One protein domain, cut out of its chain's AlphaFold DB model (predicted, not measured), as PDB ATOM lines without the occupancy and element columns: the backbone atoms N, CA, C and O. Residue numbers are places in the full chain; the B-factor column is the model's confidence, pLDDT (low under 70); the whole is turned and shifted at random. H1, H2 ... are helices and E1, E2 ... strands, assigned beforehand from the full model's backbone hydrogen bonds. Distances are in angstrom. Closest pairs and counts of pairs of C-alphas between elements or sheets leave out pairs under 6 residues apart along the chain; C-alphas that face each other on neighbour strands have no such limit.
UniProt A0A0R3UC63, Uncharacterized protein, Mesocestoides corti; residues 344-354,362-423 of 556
ATOM      1  N   THR A 344     128.433 115.342 163.339       83.94
ATOM      2  CA  THR A 344     127.788 115.080 162.050       83.94
ATOM      3  C   THR A 344     126.367 115.649 162.030       83.94
ATOM      4  O   THR A 344     125.546 115.424 162.935       83.94
ATOM      5  N   LEU A 345     126.066 116.409 160.981       79.94
ATOM      6  CA  LEU A 345     124.774 117.049 160.798       79.94
ATOM      7  C   LEU A 345     123.710 116.012 160.433       79.94
ATOM      8  O   LEU A 345     123.921 115.129 159.604       79.94
ATOM      9  N   VAL A 346     122.533 116.146 161.048       75.88
ATOM     10  CA  VAL A 346     121.358 115.345 160.680       75.88
ATOM     11  C   VAL A 346     120.635 116.104 159.578       75.88
ATOM     12  O   VAL A 346     120.040 117.147 159.834       75.88
ATOM     13  N   LEU A 347     120.745 115.600 158.352       76.81
ATOM     14  CA  LEU A 347     120.192 116.235 157.160       76.81
ATOM     15  C   LEU A 347     118.702 115.929 157.010       76.81
ATOM     16  O   LEU A 347     118.263 114.796 157.216       76.81
ATOM     17  N   THR A 348     117.920 116.929 156.605       78.12
ATOM     18  CA  THR A 348     116.542 116.689 156.168       78.12
ATOM     19  C   THR A 348     116.534 116.016 154.793       78.12
ATOM     20  O   THR A 348     117.523 116.060 154.057       78.12
ATOM     21  N   SER A 349     115.414 115.404 154.403       76.69
ATOM     22  CA  SER A 349     115.280 114.786 153.075       76.69
ATOM     23  C   SER A 349     115.495 115.785 151.927       76.69
ATOM     24  O   SER A 349     116.038 115.413 150.884       76.69
ATOM     25  N   SER A 350     115.128 117.056 152.124       78.00
ATOM     26  CA  SER A 350     115.424 118.148 151.190       78.00
ATOM     27  C   SER A 350     116.915 118.470 151.112       78.00
ATOM     28  O   SER A 350     117.437 118.587 150.005       78.00
ATOM     29  N   ASP A 351     117.615 118.542 152.249       79.81
ATOM     30  CA  ASP A 351     119.052 118.850 152.273       79.81
ATOM     31  C   ASP A 351     119.871 117.710 151.653       79.81
ATOM     32  O   ASP A 351     120.747 117.949 150.827       79.81
ATOM     33  N   ALA A 352     119.544 116.456 151.979       78.44
ATOM     34  CA  ALA A 352     120.211 115.286 151.409       78.44
ATOM     35  C   ALA A 352     120.054 115.230 149.879       78.44
ATOM     36  O   ALA A 352     121.015 114.946 149.165       78.44
ATOM     37  N   SER A 353     118.865 115.568 149.369       80.00
ATOM     38  CA  SER A 353     118.604 115.647 147.925       80.00
ATOM     39  C   SER A 353     119.365 116.796 147.255       80.00
ATOM     40  O   SER A 353     119.813 116.652 146.122       80.00
ATOM     41  N   ALA A 354     119.531 117.928 147.947       75.19
ATOM     42  CA  ALA A 354     120.285 119.085 147.459       75.19
ATOM     43  C   ALA A 354     121.789 118.810 147.339       75.19
ATOM     44  O   ALA A 354     122.452 119.300 146.427       75.19
ATOM     45  N   PRO A 362     132.641 115.614 152.344       76.31
ATOM     46  CA  PRO A 362     133.221 114.671 153.291       76.31
ATOM     47  C   PRO A 362     132.231 113.541 153.610       76.31
ATOM     48  O   PRO A 362     131.017 113.730 153.553       76.31
ATOM     49  N   GLU A 363     132.759 112.378 154.003       70.44
ATOM     50  CA  GLU A 363     131.959 111.219 154.436       70.44
ATOM     51  C   GLU A 363     131.097 111.541 155.670       70.44
ATOM     52  O   GLU A 363     129.971 111.065 155.796       70.44
ATOM     53  N   GLN A 364     131.594 112.419 156.548       78.19
ATOM     54  CA  GLN A 364     130.850 112.992 157.667       78.19
ATOM     55  C   GLN A 364     130.777 114.510 157.497       78.19
ATOM     56  O   GLN A 364     131.786 115.211 157.588       78.19
ATOM     57  N   LEU A 365     129.579 115.023 157.214       83.44
ATOM     58  CA  LEU A 365     129.350 116.452 157.020       83.44
ATOM     59  C   LEU A 365     129.117 117.151 158.365       83.44
ATOM     60  O   LEU A 365     128.129 116.870 159.043       83.44
ATOM     61  N   THR A 366     129.996 118.088 158.717       88.62
ATOM     62  CA  THR A 366     129.922 118.893 159.950       88.62
ATOM     63  C   THR A 366     129.730 120.377 159.628       88.62
ATOM     64  O   THR A 366     130.037 120.838 158.522       88.62
ATOM     65  N   ALA A 367     129.231 121.156 160.589       86.81
ATOM     66  CA  ALA A 367     129.059 122.594 160.394       86.81
ATOM     67  C   ALA A 367     130.395 123.351 160.355       86.81
ATOM     68  O   ALA A 367     130.526 124.286 159.568       86.81
ATOM     69  N   ASN A 368     131.426 122.912 161.084       88.56
ATOM     70  CA  ASN A 368     132.782 123.457 160.940       88.56
ATOM     71  C   ASN A 368     133.300 123.344 159.509       88.56
ATOM     72  O   ASN A 368     133.892 124.292 158.982       88.56
ATOM     73  N   TRP A 369     133.038 122.207 158.860       88.12
ATOM     74  CA  TRP A 369     133.388 122.038 157.460       88.12
ATOM     75  C   TRP A 369     132.598 123.004 156.577       88.12
ATOM     76  O   TRP A 369     133.201 123.660 155.735       88.12
ATOM     77  N   LEU A 370     131.282 123.145 156.767       88.19
ATOM     78  CA  LEU A 370     130.448 124.063 155.974       88.19
ATOM     79  C   LEU A 370     130.848 125.534 156.145       88.19
ATOM     80  O   LEU A 370     130.861 126.279 155.163       88.19
ATOM     81  N   CYS A 371     131.227 125.932 157.356       89.12
ATOM     82  CA  CYS A 371     131.664 127.287 157.664       89.12
ATOM     83  C   CYS A 371     133.119 127.575 157.268       89.12
ATOM     84  O   CYS A 371     133.548 128.704 157.452       89.12
ATOM     85  N   ASP A 372     133.890 126.610 156.754       86.50
ATOM     86  CA  ASP A 372     135.344 126.753 156.544       86.50
ATOM     87  C   ASP A 372     136.105 127.170 157.822       86.50
ATOM     88  O   ASP A 372     137.113 127.870 157.768       86.50
ATOM     89  N   ALA A 373     135.646 126.705 158.990       82.69
ATOM     90  CA  ALA A 373     136.233 127.079 160.279       82.69
ATOM     91  C   ALA A 373     137.686 126.588 160.452       82.69
ATOM     92  O   ALA A 373     138.467 127.196 161.181       82.69
ATOM     93  N   ASN A 374     138.068 125.525 159.737       71.12
ATOM     94  CA  ASN A 374     139.387 124.892 159.844       71.12
ATOM     95  C   ASN A 374     140.451 125.486 158.898       71.12
ATOM     96  O   ASN A 374     141.610 125.096 158.987       71.12
ATOM     97  N   LEU A 375     140.079 126.379 157.968       61.47
ATOM     98  CA  LEU A 375     140.955 126.860 156.879       61.47
ATOM     99  C   LEU A 375     141.202 128.380 156.912       61.47
ATOM    100  O   LEU A 375     141.570 128.974 155.902       61.47
ATOM    101  N   GLY A 376     141.043 128.993 158.088       60.53
ATOM    102  CA  GLY A 376     141.394 130.391 158.344       60.53
ATOM    103  C   GLY A 376     140.216 131.353 158.188       60.53
ATOM    104  O   GLY A 376     139.565 131.403 157.152       60.53
ATOM    105  N   GLY A 377     139.952 132.119 159.253       72.50
ATOM    106  CA  GLY A 377     139.110 133.320 159.278       72.50
ATOM    107  C   GLY A 377     137.629 133.129 159.625       72.50
ATOM    108  O   GLY A 377     137.094 133.918 160.407       72.50
ATOM    109  N   SER A 378     136.965 132.113 159.076       86.69
ATOM    110  CA  SER A 378     135.536 131.871 159.330       86.69
ATOM    111  C   SER A 378     135.293 131.099 160.636       86.69
ATOM    112  O   SER A 378     136.181 130.398 161.118       86.69
ATOM    113  N   LYS A 379     134.097 131.204 161.231       89.94
ATOM    114  CA  LYS A 379     133.744 130.504 162.484       89.94
ATOM    115  C   LYS A 379     132.374 129.848 162.412       89.94
ATOM    116  O   LYS A 379     131.436 130.432 161.878       89.94
ATOM    117  N   CYS A 380     132.246 128.665 163.006       88.75
ATOM    118  CA  CYS A 380     130.947 128.093 163.338       88.75
ATOM    119  C   CYS A 380     130.523 128.575 164.726       88.75
ATOM    120  O   CYS A 380     131.314 128.541 165.670       88.75
ATOM    121  N   VAL A 381     129.277 129.028 164.854       87.88
ATOM    122  CA  VAL A 381     128.698 129.431 166.135       87.88
ATOM    123  C   VAL A 381     127.429 128.616 166.386       87.88
ATOM    124  O   VAL A 381     126.498 128.693 165.580       87.88
ATOM    125  N   PRO A 382     127.357 127.852 167.493       83.44
ATOM    126  CA  PRO A 382     126.132 127.174 167.894       83.44
ATOM    127  C   PRO A 382     125.048 128.196 168.246       83.44
ATOM    128  O   PRO A 382     125.283 129.111 169.040       83.44
ATOM    129  N   ASP A 383     123.844 128.021 167.709       78.69
ATOM    130  CA  ASP A 383     122.689 128.818 168.118       78.69
ATOM    131  C   ASP A 383     122.038 128.188 169.365       78.69
ATOM    132  O   ASP A 383     121.809 126.979 169.440       78.69
ATOM    133  N   VAL A 384     121.716 129.003 170.373       61.84
ATOM    134  CA  VAL A 384     121.132 128.559 171.659       61.84
ATOM    135  C   VAL A 384     119.775 129.262 171.860       61.84
ATOM    136  O   VAL A 384     119.707 130.474 171.674       61.84
ATOM    137  N   PRO A 385     118.700 128.612 172.357       55.16
ATOM    138  CA  PRO A 385     117.961 127.500 171.763       55.16
ATOM    139  C   PRO A 385     116.439 127.796 171.693       55.16
ATOM    140  O   PRO A 385     115.819 128.202 172.678       55.16
ATOM    141  N   SER A 386     115.757 127.426 170.613       43.00
ATOM    142  CA  SER A 386     114.322 127.101 170.684       43.00
ATOM    143  C   SER A 386     114.173 125.583 170.654       43.00
ATOM    144  O   SER A 386     114.179 124.990 169.586       43.00
ATOM    145  N   ARG A 387     114.118 124.991 171.862       46.31
ATOM    146  CA  ARG A 387     113.694 123.643 172.338       46.31
ATOM    147  C   ARG A 387     113.742 122.374 171.454       46.31
ATOM    148  O   ARG A 387     113.510 121.306 172.008       46.31
ATOM    149  N   SER A 388     114.058 122.410 170.168       47.19
ATOM    150  CA  SER A 388     114.031 121.228 169.300       47.19
ATOM    151  C   SER A 388     115.013 121.239 168.128       47.19
ATOM    152  O   SER A 388     115.224 120.171 167.571       47.19
ATOM    153  N   ASN A 389     115.655 122.362 167.781       55.41
ATOM    154  CA  ASN A 389     116.663 122.392 166.713       55.41
ATOM    155  C   ASN A 389     117.995 122.929 167.239       55.41
ATOM    156  O   ASN A 389     118.143 124.116 167.516       55.41
ATOM    157  N   TYR A 390     118.961 122.025 167.378       63.06
ATOM    158  CA  TYR A 390     120.372 122.336 167.584       63.06
ATOM    159  C   TYR A 390     120.923 122.916 166.273       63.06
ATOM    160  O   TYR A 390     121.399 122.171 165.423       63.06
ATOM    161  N   GLY A 391     120.725 124.221 166.068       75.75
ATOM    162  CA  GLY A 391     121.156 124.956 164.880       75.75
ATOM    163  C   GLY A 391     122.562 125.535 165.025       75.75
ATOM    164  O   GLY A 391     123.106 125.621 166.127       75.75
ATOM    165  N   TYR A 392     123.143 125.939 163.903       86.25
ATOM    166  CA  TYR A 392     124.404 126.667 163.845       86.25
ATOM    167  C   TYR A 392     124.281 127.800 162.833       86.25
ATOM    168  O   TYR A 392     123.438 127.753 161.933       86.25
ATOM    169  N   ARG A 393     125.176 128.774 162.960       89.50
ATOM    170  CA  ARG A 393     125.405 129.801 161.951       89.50
ATOM    171  C   ARG A 393     126.888 129.925 161.638       89.50
ATOM    172  O   ARG A 393     127.733 129.686 162.505       89.50
ATOM    173  N   CYS A 394     127.194 130.330 160.417       89.38
ATOM    174  CA  CYS A 394     128.548 130.584 159.968       89.38
ATOM    175  C   CYS A 394     128.851 132.084 159.981       89.38
ATOM    176  O   CYS A 394     128.150 132.897 159.382       89.38
ATOM    177  N   GLU A 395     129.949 132.456 160.624       90.94
ATOM    178  CA  GLU A 395     130.532 133.790 160.533       90.94
ATOM    179  C   GLU A 395     131.663 133.738 159.505       90.94
ATOM    180  O   GLU A 395     132.781 133.343 159.829       90.94
ATOM    181  N   CYS A 396     131.357 134.068 158.248       88.75
ATOM    182  CA  CYS A 396     132.320 133.972 157.152       88.75
ATOM    183  C   CYS A 396     133.358 135.098 157.185       88.75
ATOM    184  O   CYS A 396     133.033 136.261 157.437       88.75
ATOM    185  N   GLN A 397     134.603 134.767 156.851       86.38
ATOM    186  CA  GLN A 397     135.643 135.764 156.616       86.38
ATOM    187  C   GLN A 397     135.375 136.620 155.360       86.38
ATOM    188  O   GLN A 397     134.651 136.188 154.456       86.38
ATOM    189  N   PRO A 398     135.992 137.812 155.244       80.56
ATOM    190  CA  PRO A 398     135.891 138.638 154.042       80.56
ATOM    191  C   PRO A 398     136.303 137.875 152.771       80.56
ATOM    192  O   PRO A 398     137.379 137.289 152.717       80.56
ATOM    193  N   GLY A 399     135.446 137.886 151.743       74.25
ATOM    194  CA  GLY A 399     135.669 137.176 150.470       74.25
ATOM    195  C   GLY A 399     135.061 135.766 150.393       74.25
ATOM    196  O   GLY A 399     134.941 135.218 149.292       74.25
ATOM    197  N   ALA A 400     134.613 135.220 151.527       82.88
ATOM    198  CA  ALA A 400     133.828 133.993 151.611       82.88
ATOM    199  C   ALA A 400     132.344 134.316 151.853       82.88
ATOM    200  O   ALA A 400     132.005 135.263 152.564       82.88
ATOM    201  N   GLY A 401     131.441 133.540 151.258       84.00
ATOM    202  CA  GLY A 401     130.004 133.766 151.397       84.00
ATOM    203  C   GLY A 401     129.171 132.505 151.230       84.00
ATOM    204  O   GLY A 401     129.682 131.439 150.889       84.00
ATOM    205  N   ARG A 402     127.862 132.645 151.445       86.94
ATOM    206  CA  ARG A 402     126.916 131.533 151.342       86.94
ATOM    207  C   ARG A 402     126.818 131.012 149.916       86.94
ATOM    208  O   ARG A 402     126.574 131.775 148.980       86.94
ATOM    209  N   ASP A 403     126.973 129.706 149.760       86.69
ATOM    210  CA  ASP A 403     126.717 128.990 148.518       86.69
ATOM    211  C   ASP A 403     125.263 128.487 148.513       86.69
ATOM    212  O   ASP A 403     124.881 127.689 149.380       86.69
ATOM    213  N   PRO A 404     124.424 128.946 147.562       83.88
ATOM    214  CA  PRO A 404     123.013 128.573 147.499       83.88
ATOM    215  C   PRO A 404     122.787 127.084 147.196       83.88
ATOM    216  O   PRO A 404     121.685 126.585 147.426       83.88
ATOM    217  N   ARG A 405     123.803 126.348 146.720       83.25
ATOM    218  CA  ARG A 405     123.702 124.902 146.446       83.25
ATOM    219  C   ARG A 405     123.442 124.071 147.702       83.25
ATOM    220  O   ARG A 405     122.816 123.025 147.608       83.25
ATOM    221  N   PHE A 406     123.852 124.561 148.870       81.06
ATOM    222  CA  PHE A 406     123.638 123.902 150.163       81.06
ATOM    223  C   PHE A 406     122.266 124.229 150.790       81.06
ATOM    224  O   PHE A 406     122.010 123.871 151.936       81.06
ATOM    225  N   GLN A 407     121.372 124.898 150.046       81.75
ATOM    226  CA  GLN A 407     119.990 125.211 150.432       81.75
ATOM    227  C   GLN A 407     119.845 125.717 151.879       81.75
ATOM    228  O   GLN A 407     120.279 126.832 152.176       81.75
ATOM    229  N   GLY A 408     119.193 124.941 152.755       77.94
ATOM    230  CA  GLY A 408     118.858 125.300 154.133       77.94
ATOM    231  C   GLY A 408     120.048 125.330 155.093       77.94
ATOM    232  O   GLY A 408     119.888 125.802 156.215       77.94
ATOM    233  N   LEU A 409     121.226 124.874 154.661       86.62
ATOM    234  CA  LEU A 409     122.439 124.824 155.471       86.62
ATOM    235  C   LEU A 409     123.252 126.114 155.322       86.62
ATOM    236  O   LEU A 409     123.604 126.527 154.208       86.62
ATOM    237  N   ASP A 410     123.569 126.742 156.452       88.56
ATOM    238  CA  ASP A 410     124.451 127.906 156.472       88.56
ATOM    239  C   ASP A 410     125.893 127.490 156.161       88.56
ATOM    240  O   ASP A 410     126.337 126.411 156.545       88.56
ATOM    241  N   ASN A 411     126.616 128.287 155.378       88.38
ATOM    242  CA  ASN A 411     127.937 127.896 154.885       88.38
ATOM    243  C   ASN A 411     128.733 129.097 154.356       88.38
ATOM    244  O   ASN A 411     128.167 130.148 154.059       88.38
ATOM    245  N   CYS A 412     130.039 128.906 154.172       89.31
ATOM    246  CA  CYS A 412     130.959 129.913 153.632       89.31
ATOM    247  C   CYS A 412     131.626 129.472 152.317       89.31
ATOM    248  O   CYS A 412     132.730 129.909 152.000       89.31
ATOM    249  N   LYS A 413     130.972 128.595 151.541       85.44
ATOM    250  CA  LYS A 413     131.598 127.871 150.420       85.44
ATOM    251  C   LYS A 413     131.683 128.641 149.097       85.44
ATOM    252  O   LYS A 413     132.321 128.161 148.159       85.44
ATOM    253  N   THR A 414     131.101 129.833 148.997       82.25
ATOM    254  CA  THR A 414     131.289 130.704 147.830       82.25
ATOM    255  C   THR A 414     132.604 131.459 147.969       82.25
ATOM    256  O   THR A 414     132.750 132.278 148.872       82.25
ATOM    257  N   ARG A 415     133.541 131.250 147.039       63.47
ATOM    258  CA  ARG A 415     134.706 132.131 146.868       63.47
ATOM    259  C   ARG A 415     134.379 133.175 145.806       63.47
ATOM    260  O   ARG A 415     134.142 132.822 144.651       63.47
ATOM    261  N   VAL A 416     134.349 134.451 146.182       55.28
ATOM    262  CA  VAL A 416     134.202 135.536 145.203       55.28
ATOM    263  C   VAL A 416     135.476 135.576 144.353       55.28
ATOM    264  O   VAL A 416     136.578 135.680 144.877       55.28
ATOM    265  N   GLN A 417     135.347 135.492 143.027       48.00
ATOM    266  CA  GLN A 417     136.460 135.517 142.059       48.00
ATOM    267  C   GLN A 417     137.179 136.888 141.932       48.00
ATOM    268  O   GLN A 417     137.847 137.165 140.940       48.00
ATOM    269  N   GLN A 418     137.067 137.755 142.934       47.56
ATOM    270  CA  GLN A 418     137.810 139.007 143.081       47.56
ATOM    271  C   GLN A 418     138.416 138.922 144.486       47.56
ATOM    272  O   GLN A 418     137.692 139.081 145.452       47.56
ATOM    273  N   GLU A 419     139.652 138.478 144.696       42.69
ATOM    274  CA  GLU A 419     140.875 139.220 144.393       42.69
ATOM    275  C   GLU A 419     142.073 138.251 144.232       42.69
ATOM    276  O   GLU A 419     142.884 138.087 145.136       42.69
ATOM    277  N   PHE A 420     142.258 137.646 143.055       43.03
ATOM    278  CA  PHE A 420     143.562 137.054 142.678       43.03
ATOM    279  C   PHE A 420     144.552 138.101 142.133       43.03
ATOM    280  O   PHE A 420     145.565 137.765 141.529       43.03
ATOM    281  N   SER A 421     144.259 139.389 142.310       43.25
ATOM    282  CA  SER A 421     145.048 140.499 141.764       43.25
ATOM    283  C   SER A 421     145.773 141.332 142.822       43.25
ATOM    284  O   SER A 421     146.337 142.370 142.477       43.25
ATOM    285  N   LYS A 422     145.816 140.890 144.088       45.97
ATOM    286  CA  LYS A 422     146.593 141.574 145.141       45.97
ATOM    287  C   LYS A 422     147.752 140.781 145.730       45.97
ATOM    288  O   LYS A 422     148.628 141.386 146.341       45.97
ATOM    289  N   PHE A 423     147.807 139.482 145.480       49.06
ATOM    290  CA  PHE A 423     148.956 138.661 145.830       49.06
ATOM    291  C   PHE A 423     149.678 138.310 144.535       49.06
ATOM    292  O   PHE A 423     149.070 137.822 143.582       49.06
TER     293      PHE A 423
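This is residues 344 to 354 and 362 to 423 of the 556 residues of an uncharacterized protein of Mesocestoides corti (UniProt A0A0R3UC63). Little regular structure: a small strand hairpin, E1 and E2, with the short helix H2 next to it, helix H1 set off from both, and an unnamed stretch, residues 396 to 423, that loops back and then trails away. Along the 73 printed residues come H1, H2, E1, E2, a mixed class with 18 residues in named elements. The whole is only just compact, close to loose, with radius of gyration of the C-alphas 13.5 A, spanning 46 by 27 by 20 A.

Find C-alpha 349 at (115.280, 114.786, 153.075), where H1 begins, running to 354. H2 is residues 367 to 370. E1, residues 379 to 382, spans 9.9 A; E2, residues 392 to 395, spans 10.0 A and ends at (130.532, 133.790, 160.533).

H1 is apart from H2, E1 and E2. The closest C-alphas of H2 and E1, Asn 368 and Cys 380, are 5.5 A apart. In hairpin E1 and E2, antiparallel at 153 degrees, find N 379 and O 395, 2.9 A, within hydrogen-bond range. Every O i to N i+4 pair of H1 is within range; H2 is too short for one.

C-alphas 387 and 421, the two farthest apart, stand 46.9 A apart. Residues 355 to 361 are cut out, a 14.9 A gap between C-alphas 354 and 362. Links H2 to E1 and E1 to E2 are short. Find pLDDT under 70 at residues 375 to 376, 384 to 390 and 415 to 423.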